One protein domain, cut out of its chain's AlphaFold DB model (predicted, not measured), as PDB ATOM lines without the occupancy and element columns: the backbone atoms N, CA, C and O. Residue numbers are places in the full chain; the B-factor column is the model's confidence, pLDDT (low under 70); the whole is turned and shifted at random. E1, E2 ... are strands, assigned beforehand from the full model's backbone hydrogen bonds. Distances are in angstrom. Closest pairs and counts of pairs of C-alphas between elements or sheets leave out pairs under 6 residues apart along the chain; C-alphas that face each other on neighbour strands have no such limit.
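Overview. This is residues 466 to 536 of the 773 residues of an uncharacterized protein of Desulfuromonas sp (UniProt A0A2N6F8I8). Two separate two-stranded hairpins form the two arms of a wide angle: a long, bent ribbon of E1 and E2, and a shorter ribbon of E3 and E4 set off from it at the corner by residues 510 and 511. Loops lie round that corner: residues 466 to 485 before E1, and residues 527 to 536, which fold back from E4 to bring the last printed residue near the first. The printed part has 71 residues, with no named helix and four named strands in the order E1, E2, E3, E4; each sheet has two strands and is antiparallel. The class is all strand, though under half of the residues, 29 of 71, are in named elements. The whole is loose, with a radius of gyration of the C-alphas of 13.9 A, and spans 39 by 32 by 22 A.

Arrangement. The larger sheet is the hairpin of E1, residues 486 to 496, and E2, residues 502 to 509. These antiparallel neighbours have directions 160 degrees apart. C-alphas 486 and 509 face each other at 4.3 A, and C-alphas 496 and 502 at 4.5 A. N 491 and O 507 are within hydrogen-bond range at 2.9 A, as are N 503 and O 495 at 2.8 A. E1 bends by 98 degrees at residue 489. E2 runs on into E3, residues 512 to 516, across a break of 2 residues, at 81 degrees. E3 forms the second hairpin with E4, residues 522 to 526, antiparallel with directions 141 degrees apart. C-alphas 512 and 526 face each other at 4.5 A; N 513 and O 525 are within hydrogen-bond range at 2.8 A. Both E1 and E2 are apart from both E3 and E4, with no C-alpha within 8 A.

Along the chain. E1 is the longest strand, with 11 residues and 23.6 A from C-alpha 486 at (242.651, 226.011, 182.226) to C-alpha 496 at (221.221, 233.022, 189.170). E2, 8 residues, measures 20.3 A. E3 and E4, 5 residues each, measure 13.1 A and 12.9 A; E4 ends with C-alpha 526 at (242.496, 234.943, 189.286).

Size, cuts and confidence. The two C-alphas farthest apart are those of Asn 499 and Asp 519, at 41.0 A, while those of Val 466 and Glu 536 are 5.8 A apart. The printed part has no cut, and the links E1 to E2, E2 to E3 and E3 to E4 are tight. Residues 466 to 485 form a long stretch with no named element. The mean pLDDT of the printed part is 73.9; residues 516 to 523 and 528 to 536 are under 70.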
ATOM      1  N   VAL A 466     248.736 227.023 182.376       74.62
ATOM      2  CA  VAL A 466     248.197 226.332 181.201       74.62
ATOM      3  C   VAL A 466     247.047 227.180 180.672       74.62
ATOM      4  O   VAL A 466     246.086 227.443 181.398       74.62
ATOM      5  N   LEU A 467     247.143 227.661 179.432       83.38
ATOM      6  CA  LEU A 467     246.166 228.585 178.861       83.38
ATOM      7  C   LEU A 467     245.343 227.916 177.771       83.38
ATOM      8  O   LEU A 467     245.838 227.142 176.955       83.38
ATOM      9  N   LYS A 468     244.082 228.330 177.666       82.81
ATOM     10  CA  LYS A 468     243.282 228.027 176.487       82.81
ATOM     11  C   LYS A 468     243.824 228.817 175.293       82.81
ATOM     12  O   LYS A 468     243.877 230.050 175.330       82.81
ATOM     13  N   ARG A 469     244.219 228.116 174.230       83.12
ATOM     14  CA  ARG A 469     244.848 228.694 173.031       83.12
ATOM     15  C   ARG A 469     244.092 228.337 171.759       83.12
ATOM     16  O   ARG A 469     243.305 227.394 171.742       83.12
ATOM     17  N   ASP A 470     244.320 229.122 170.713       82.94
ATOM     18  CA  ASP A 470     243.907 228.767 169.358       82.94
ATOM     19  C   ASP A 470     244.873 227.761 168.704       82.94
ATOM     20  O   ASP A 470     245.883 227.358 169.285       82.94
ATOM     21  N   GLU A 471     244.560 227.368 167.469       79.00
ATOM     22  CA  GLU A 471     245.332 226.405 166.675       79.00
ATOM     23  C   GLU A 471     246.788 226.833 166.402       79.00
ATOM     24  O   GLU A 471     247.614 225.992 166.058       79.00
ATOM     25  N   ASN A 472     247.127 228.114 166.587       73.19
ATOM     26  CA  ASN A 472     248.475 228.658 166.403       73.19
ATOM     27  C   ASN A 472     249.182 228.934 167.742       73.19
ATOM     28  O   ASN A 472     250.265 229.518 167.774       73.19
ATOM     29  N   GLY A 473     248.578 228.535 168.864       75.62
ATOM     30  CA  GLY A 473     249.142 228.737 170.192       75.62
ATOM     31  C   GLY A 473     248.960 230.157 170.731       75.62
ATOM     32  O   GLY A 473     249.594 230.509 171.729       75.62
ATOM     33  N   VAL A 474     248.105 230.989 170.134       82.19
ATOM     34  CA  VAL A 474     247.797 232.327 170.658       82.19
ATOM     35  C   VAL A 474     246.791 232.188 171.812       82.19
ATOM     36  O   VAL A 474     245.774 231.513 171.641       82.19
ATOM     37  N   PRO A 475     247.018 232.815 172.987       83.69
ATOM     38  CA  PRO A 475     246.059 232.769 174.092       83.69
ATOM     39  C   PRO A 475     244.693 233.332 173.698       83.69
ATOM     40  O   PRO A 475     244.597 234.466 173.212       83.69
ATOM     41  N   LEU A 476     243.633 232.573 173.977       84.31
ATOM     42  CA  LEU A 476     242.273 233.091 173.923       84.31
ATOM     43  C   LEU A 476     242.051 234.052 175.091       84.31
ATOM     44  O   LEU A 476     242.569 233.858 176.194       84.31
ATOM     45  N   LYS A 477     241.284 235.107 174.818       84.12
ATOM     46  CA  LYS A 477     240.943 236.133 175.798       84.12
ATOM     47  C   LYS A 477     239.458 236.094 176.121       84.12
ATOM     48  O   LYS A 477     238.647 235.863 175.224       84.12
ATOM     49  N   ASP A 478     239.131 236.351 177.377       82.12
ATOM     50  CA  ASP A 478     237.763 236.538 177.841       82.12
ATOM     51  C   ASP A 478     237.199 237.923 177.450       82.12
ATOM     52  O   ASP A 478     237.864 238.747 176.810       82.12
ATOM     53  N   ASP A 479     235.958 238.193 177.864       84.31
ATOM     54  CA  ASP A 479     235.264 239.462 177.611       84.31
ATOM     55  C   ASP A 479     235.942 240.680 178.273       84.31
ATOM     56  O   ASP A 479     235.702 241.822 177.870       84.31
ATOM     57  N   LEU A 480     236.791 240.455 179.282       79.88
ATOM     58  CA  LEU A 480     237.578 241.483 179.968       79.88
ATOM     59  C   LEU A 480     238.932 241.728 179.281       79.88
ATOM     60  O   LEU A 480     239.634 242.680 179.621       79.88
ATOM     61  N   GLY A 481     239.287 240.913 178.283       79.88
ATOM     62  CA  GLY A 481     240.574 240.951 177.599       79.88
ATOM     63  C   GLY A 481     241.690 240.207 178.340       79.88
ATOM     64  O   GLY A 481     242.857 240.354 177.957       79.88
ATOM     65  N   CYS A 482     241.344 239.421 179.359       78.88
ATOM     66  CA  CYS A 482     242.251 238.584 180.129       78.88
ATOM     67  C   CYS A 482     242.446 237.217 179.483       78.88
ATOM     68  O   CYS A 482     241.546 236.694 178.835       78.88
ATOM     69  N   VAL A 483     243.642 236.644 179.637       82.50
ATOM     70  CA  VAL A 483     243.913 235.263 179.207       82.50
ATOM     71  C   VAL A 483     243.048 234.288 179.998       82.50
ATOM     72  O   VAL A 483     242.682 234.590 181.127       82.50
ATOM     73  N   MET A 484     242.727 233.137 179.413       83.69
ATOM     74  CA  MET A 484     241.866 232.125 180.034       83.69
ATOM     75  C   MET A 484     242.703 230.930 180.528       83.69
ATOM     76  O   MET A 484     243.057 230.085 179.699       83.69
ATOM     77  N   PRO A 485     243.040 230.827 181.830       83.94
ATOM     78  CA  PRO A 485     243.761 229.679 182.372       83.94
ATOM     79  C   PRO A 485     242.849 228.457 182.422       83.94
ATOM     80  O   PRO A 485     241.672 228.586 182.755       83.94
ATOM     81  N   VAL A 486     243.376 227.280 182.107       82.44
ATOM     82  CA  VAL A 486     242.651 226.011 182.226       82.44
ATOM     83  C   VAL A 486     242.653 225.581 183.694       82.44
ATOM     84  O   VAL A 486     243.674 225.687 184.375       82.44
ATOM     85  N   ALA A 487     241.500 225.134 184.186       76.31
ATOM     86  CA  ALA A 487     241.340 224.703 185.567       76.31
ATOM     87  C   ALA A 487     241.856 223.267 185.772       76.31
ATOM     88  O   ALA A 487     241.669 222.414 184.905       76.31
ATOM     89  N   SER A 488     242.480 222.989 186.922       72.50
ATOM     90  CA  SER A 488     242.997 221.655 187.284       72.50
ATOM     91  C   SER A 488     241.908 220.601 187.443       72.50
ATOM     92  O   SER A 488     242.163 219.406 187.327       72.50
ATOM     93  N   GLU A 489     240.693 221.052 187.726       73.44
ATOM     94  CA  GLU A 489     239.474 220.257 187.755       73.44
ATOM     95  C   GLU A 489     238.285 221.151 187.361       73.44
ATOM     96  O   GLU A 489     238.382 222.378 187.502       73.44
ATOM     97  N   PRO A 490     237.170 220.584 186.863       77.50
ATOM     98  CA  PRO A 490     236.013 221.376 186.462       77.50
ATOM     99  C   PRO A 490     235.450 222.205 187.622       77.50
ATOM    100  O   PRO A 490     235.098 221.683 188.682       77.50
ATOM    101  N   ILE A 491     235.334 223.516 187.413       78.31
ATOM    102  CA  ILE A 491     234.835 224.455 188.417       78.31
ATOM    103  C   ILE A 491     233.316 224.544 188.306       78.31
ATOM    104  O   ILE A 491     232.770 224.876 187.255       78.31
ATOM    105  N   VAL A 492     232.616 224.312 189.415       77.81
ATOM    106  CA  VAL A 492     231.151 224.326 189.466       77.81
ATOM    107  C   VAL A 492     230.658 225.610 190.131       77.81
ATOM    108  O   VAL A 492     230.706 225.755 191.353       77.81
ATOM    109  N   ILE A 493     230.134 226.548 189.339       73.25
ATOM    110  CA  ILE A 493     229.613 227.831 189.832       73.25
ATOM    111  C   ILE A 493     228.085 227.823 189.792       73.25
ATOM    112  O   ILE A 493     227.470 227.462 188.792       73.25
ATOM    113  N   THR A 494     227.442 228.263 190.876       72.56
ATOM    114  CA  THR A 494     225.989 228.485 190.886       72.56
ATOM    115  C   THR A 494     225.685 229.933 190.519       72.56
ATOM    116  O   THR A 494     225.980 230.852 191.282       72.56
ATOM    117  N   VAL A 495     225.071 230.141 189.358       72.88
ATOM    118  CA  VAL A 495     224.701 231.450 188.814       72.88
ATOM    119  C   VAL A 495     223.183 231.593 188.839       72.88
ATOM    120  O   VAL A 495     222.460 230.646 188.555       72.88
ATOM    121  N   ILE A 496     222.666 232.766 189.197       72.12
ATOM    122  CA  ILE A 496     221.221 233.022 189.170       72.12
ATOM    123  C   ILE A 496     220.832 233.409 187.740       72.12
ATOM    124  O   ILE A 496     221.365 234.380 187.203       72.12
ATOM    125  N   ASP A 497     219.917 232.659 187.131       73.62
ATOM    126  CA  ASP A 497     219.437 232.937 185.780       73.62
ATOM    127  C   ASP A 497     218.552 234.198 185.716       73.62
ATOM    128  O   ASP A 497     218.173 234.794 186.729       73.62
ATOM    129  N   GLU A 498     218.189 234.621 184.501       74.38
ATOM    130  CA  GLU A 498     217.345 235.806 184.274       74.38
ATOM    131  C   GLU A 498     215.960 235.727 184.952       74.38
ATOM    132  O   GLU A 498     215.282 236.748 185.099       74.38
ATOM    133  N   ASN A 499     215.534 234.535 185.384       76.44
ATOM    134  CA  ASN A 499     214.267 234.294 186.070       76.44
ATOM    135  C   ASN A 499     214.415 234.226 187.599       76.44
ATOM    136  O   ASN A 499     213.402 234.113 188.294       76.44
ATOM    137  N   GLY A 500     215.635 234.346 188.132       70.50
ATOM    138  CA  GLY A 500     215.909 234.264 189.563       70.50
ATOM    139  C   GLY A 500     216.150 232.843 190.082       70.50
ATOM    140  O   GLY A 500     216.183 232.667 191.300       70.50
ATOM    141  N   GLU A 501     216.305 231.848 189.204       75.31
ATOM    142  CA  GLU A 501     216.552 230.452 189.582       75.31
ATOM    143  C   GLU A 501     218.059 230.137 189.569       75.31
ATOM    144  O   GLU A 501     218.768 230.556 188.650       75.31
ATOM    145  N   PRO A 502     218.585 229.404 190.565       70.44
ATOM    146  CA  PRO A 502     219.980 228.983 190.570       70.44
ATOM    147  C   PRO A 502     220.229 227.932 189.478       70.44
ATOM    148  O   PRO A 502     219.611 226.868 189.471       70.44
ATOM    149  N   GLN A 503     221.158 228.222 188.573       74.88
ATOM    150  CA  GLN A 503     221.708 227.299 187.588       74.88
ATOM    151  C   GLN A 503     223.167 227.003 187.902       74.88
ATOM    152  O   GLN A 503     223.953 227.895 188.207       74.88
ATOM    153  N   THR A 504     223.529 225.736 187.791       74.88
ATOM    154  CA  THR A 504     224.908 225.286 187.918       74.88
ATOM    155  C   THR A 504     225.582 225.356 186.552       74.88
ATOM    156  O   THR A 504     225.092 224.753 185.599       74.88
ATOM    157  N   ILE A 505     226.681 226.098 186.460       76.00
ATOM    158  CA  ILE A 505     227.537 226.177 185.279       76.00
ATOM    159  C   ILE A 505     228.864 225.516 185.631       76.00
ATOM    160  O   ILE A 505     229.488 225.867 186.630       76.00
ATOM    161  N   GLU A 506     229.261 224.552 184.812       80.81
ATOM    162  CA  GLU A 506     230.573 223.917 184.869       80.81
ATOM    163  C   GLU A 506     231.524 224.684 183.944       80.81
ATOM    164  O   GLU A 506     231.162 225.024 182.813       80.81
ATOM    165  N   MET A 507     232.702 225.030 184.455       79.31
ATOM    166  CA  MET A 507     233.718 225.801 183.753       79.31
ATOM    167  C   MET A 507     235.046 225.052 183.759       79.31
ATOM    168  O   MET A 507     235.565 224.711 184.816       79.31
ATOM    169  N   ASP A 508     235.642 224.912 182.578       83.50
ATOM    170  CA  ASP A 508     236.972 224.307 182.405       83.50
ATOM    171  C   ASP A 508     238.112 225.333 182.553       83.50
ATOM    172  O   ASP A 508     239.280 225.023 182.323       83.50
ATOM    173  N   THR A 509     237.785 226.591 182.866       86.06
ATOM    174  CA  THR A 509     238.751 227.694 182.956       86.06
ATOM    175  C   THR A 509     238.598 228.478 184.244       86.06
ATOM    176  O   THR A 509     237.474 228.733 184.679       86.06
ATOM    177  N   VAL A 510     239.721 228.936 184.793       82.00
ATOM    178  CA  VAL A 510     239.752 229.749 186.009       82.00
ATOM    179  C   VAL A 510     239.189 231.147 185.721       82.00
ATOM    180  O   VAL A 510     239.636 231.801 184.774       82.00
ATOM    181  N   PRO A 511     238.203 231.630 186.501       81.88
ATOM    182  CA  PRO A 511     237.678 232.982 186.348       81.88
ATOM    183  C   PRO A 511     238.750 234.039 186.636       81.88
ATOM    184  O   PRO A 511     239.429 233.975 187.661       81.88
ATOM    185  N   MET A 512     238.850 235.046 185.767       80.38
ATOM    186  CA  MET A 512     239.825 236.136 185.877       80.38
ATOM    187  C   MET A 512     239.152 237.473 186.197       80.38
ATOM    188  O   MET A 512     238.003 237.724 185.829       80.38
ATOM    189  N   MET A 513     239.885 238.359 186.866       76.94
ATOM    190  CA  MET A 513     239.490 239.737 187.140       76.94
ATOM    191  C   MET A 513     240.628 240.715 186.845       76.94
ATOM    192  O   MET A 513     241.805 240.368 186.900       76.94
ATOM    193  N   LEU A 514     240.268 241.959 186.524       79.44
ATOM    194  CA  LEU A 514     241.229 243.051 186.393       79.44
ATOM    195  C   LEU A 514     241.495 243.654 187.772       79.44
ATOM    196  O   LEU A 514     240.601 244.258 188.368       79.44
ATOM    197  N   GLU A 515     242.722 243.507 188.251       70.38
ATOM    198  CA  GLU A 515     243.202 244.117 189.484       70.38
ATOM    199  C   GLU A 515     243.988 245.397 189.169       70.38
ATOM    200  O   GLU A 515     244.801 245.437 188.241       70.38
ATOM    201  N   GLU A 516     243.710 246.468 189.917       69.44
ATOM    202  CA  GLU A 516     244.405 247.750 189.789       69.44
ATOM    203  C   GLU A 516     245.743 247.686 190.536       69.44
ATOM    204  O   GLU A 516     245.779 247.524 191.755       69.44
ATOM    205  N   TYR A 517     246.845 247.822 189.799       55.28
ATOM    206  CA  TYR A 517     248.197 247.841 190.352       55.28
ATOM    207  C   TYR A 517     248.621 249.255 190.779       55.28
ATOM    208  O   TYR A 517     248.000 250.259 190.422       55.28
ATOM    209  N   MET A 518     249.706 249.342 191.557       47.66
ATOM    210  CA  MET A 518     250.184 250.579 192.206       47.66
ATOM    211  C   MET A 518     250.485 251.757 191.254       47.66
ATOM    212  O   MET A 518     250.627 252.893 191.707       47.66
ATOM    213  N   ASP A 519     250.576 251.514 189.948       50.31
ATOM    214  CA  ASP A 519     250.851 252.485 188.884       50.31
ATOM    215  C   ASP A 519     249.606 252.888 188.064       50.31
ATOM    216  O   ASP A 519     249.716 253.665 187.109       50.31
ATOM    217  N   GLY A 520     248.412 252.415 188.441       54.78
ATOM    218  CA  GLY A 520     247.164 252.660 187.715       54.78
ATOM    219  C   GLY A 520     247.024 251.842 186.425       54.78
ATOM    220  O   GLY A 520     246.141 252.134 185.612       54.78
ATOM    221  N   LEU A 521     247.888 250.841 186.213       57.16
ATOM    222  CA  LEU A 521     247.706 249.807 185.196       57.16
ATOM    223  C   LEU A 521     246.857 248.665 185.766       57.16
ATOM    224  O   LEU A 521     246.916 248.351 186.952       57.16
ATOM    225  N   PHE A 522     246.053 248.042 184.907       65.12
ATOM    226  CA  PHE A 522     245.260 246.869 185.269       65.12
ATOM    227  C   PHE A 522     245.990 245.604 184.818       65.12
ATOM    228  O   PHE A 522     246.361 245.505 183.644       65.12
ATOM    229  N   LYS A 523     246.173 244.641 185.725       69.44
ATOM    230  CA  LYS A 523     246.666 243.293 185.406       69.44
ATOM    231  C   LYS A 523     245.552 242.268 185.607       69.44
ATOM    232  O   LYS A 523     244.638 242.477 186.398       69.44
ATOM    233  N   CYS A 524     245.614 241.178 184.852       73.88
ATOM    234  CA  CYS A 524     244.698 240.055 185.022       73.88
ATOM    235  C   CYS A 524     245.174 239.189 186.187       73.88
ATOM    236  O   CYS A 524     246.319 238.746 186.175       73.88
ATOM    237  N   ALA A 525     244.294 238.939 187.150       70.44
ATOM    238  CA  ALA A 525     244.527 238.066 188.295       70.44
ATOM    239  C   ALA A 525     243.365 237.065 188.431       70.44
ATOM    240  O   ALA A 525     242.250 237.389 188.002       70.44
ATOM    241  N   PRO A 526     243.586 235.862 188.989       70.19
ATOM    242  CA  PRO A 526     242.496 234.943 189.286       70.19
ATOM    243  C   PRO A 526     241.507 235.601 190.248       70.19
ATOM    244  O   PRO A 526     241.881 236.409 191.100       70.19
ATOM    245  N   VAL A 527     240.225 235.275 190.108       71.25
ATOM    246  CA  VAL A 527     239.223 235.712 191.082       71.25
ATOM    247  C   VAL A 527     239.544 235.091 192.440       71.25
ATOM    248  O   VAL A 527     239.777 233.889 192.529       71.25
ATOM    249  N   ILE A 528     239.503 235.911 193.493       60.41
ATOM    250  CA  ILE A 528     239.777 235.480 194.870       60.41
ATOM    251  C   ILE A 528     238.928 234.252 195.239       60.41
ATOM    252  O   ILE A 528     237.700 234.282 195.105       60.41
ATOM    253  N   GLY A 529     239.576 233.209 195.754       58.81
ATOM    254  CA  GLY A 529     238.998 231.908 196.095       58.81
ATOM    255  C   GLY A 529     239.066 230.858 194.981       58.81
ATOM    256  O   GLY A 529     238.561 229.756 195.181       58.81
ATOM    257  N   TYR A 530     239.645 231.184 193.821       66.19
ATOM    258  CA  TYR A 530     239.852 230.254 192.704       66.19
ATOM    259  C   TYR A 530     241.332 230.069 192.335       66.19
ATOM    260  O   TYR A 530     241.636 229.414 191.339       66.19
ATOM    261  N   GLU A 531     242.255 230.625 193.123       61.78
ATOM    262  CA  GLU A 531     243.702 230.538 192.902       61.78
ATOM    263  C   GLU A 531     244.192 229.080 192.882       61.78
ATOM    264  O   GLU A 531     245.069 228.731 192.094       61.78
ATOM    265  N   ASP A 532     243.562 228.213 193.678       56.75
ATOM    266  CA  ASP A 532     243.941 226.802 193.828       56.75
ATOM    267  C   ASP A 532     243.599 225.931 192.611       56.75
ATOM    268  O   ASP A 532     244.127 224.826 192.477       56.75
ATOM    269  N   TYR A 533     242.739 226.426 191.714       65.75
ATOM    270  CA  TYR A 533     242.341 225.722 190.490       65.75
ATOM    271  C   TYR A 533     243.279 225.993 189.317       65.75
ATOM    272  O   TYR A 533     243.092 225.427 188.240       65.75
ATOM    273  N   VAL A 534     244.260 226.882 189.473       66.75
ATOM    274  CA  VAL A 534     245.142 227.240 188.370       66.75
ATOM    275  C   VAL A 534     246.186 226.149 188.138       66.75
ATOM    276  O   VAL A 534     246.937 225.785 189.041       66.75
ATOM    277  N   MET A 535     246.271 225.653 186.904       66.62
ATOM    278  CA  MET A 535     247.336 224.733 186.504       66.62
ATOM    279  C   MET A 535     248.590 225.486 186.081       66.62
ATOM    280  O   MET A 535     248.540 226.300 185.157       66.62
ATOM    281  N   GLU A 536     249.723 225.168 186.704       66.75
ATOM    282  CA  GLU A 536     251.032 225.616 186.236       66.75
ATOM    283  C   GLU A 536     251.555 224.718 185.104       66.75
ATOM    284  O   GLU A 536     251.290 223.520 185.048       66.75
TER     285      GLU A 536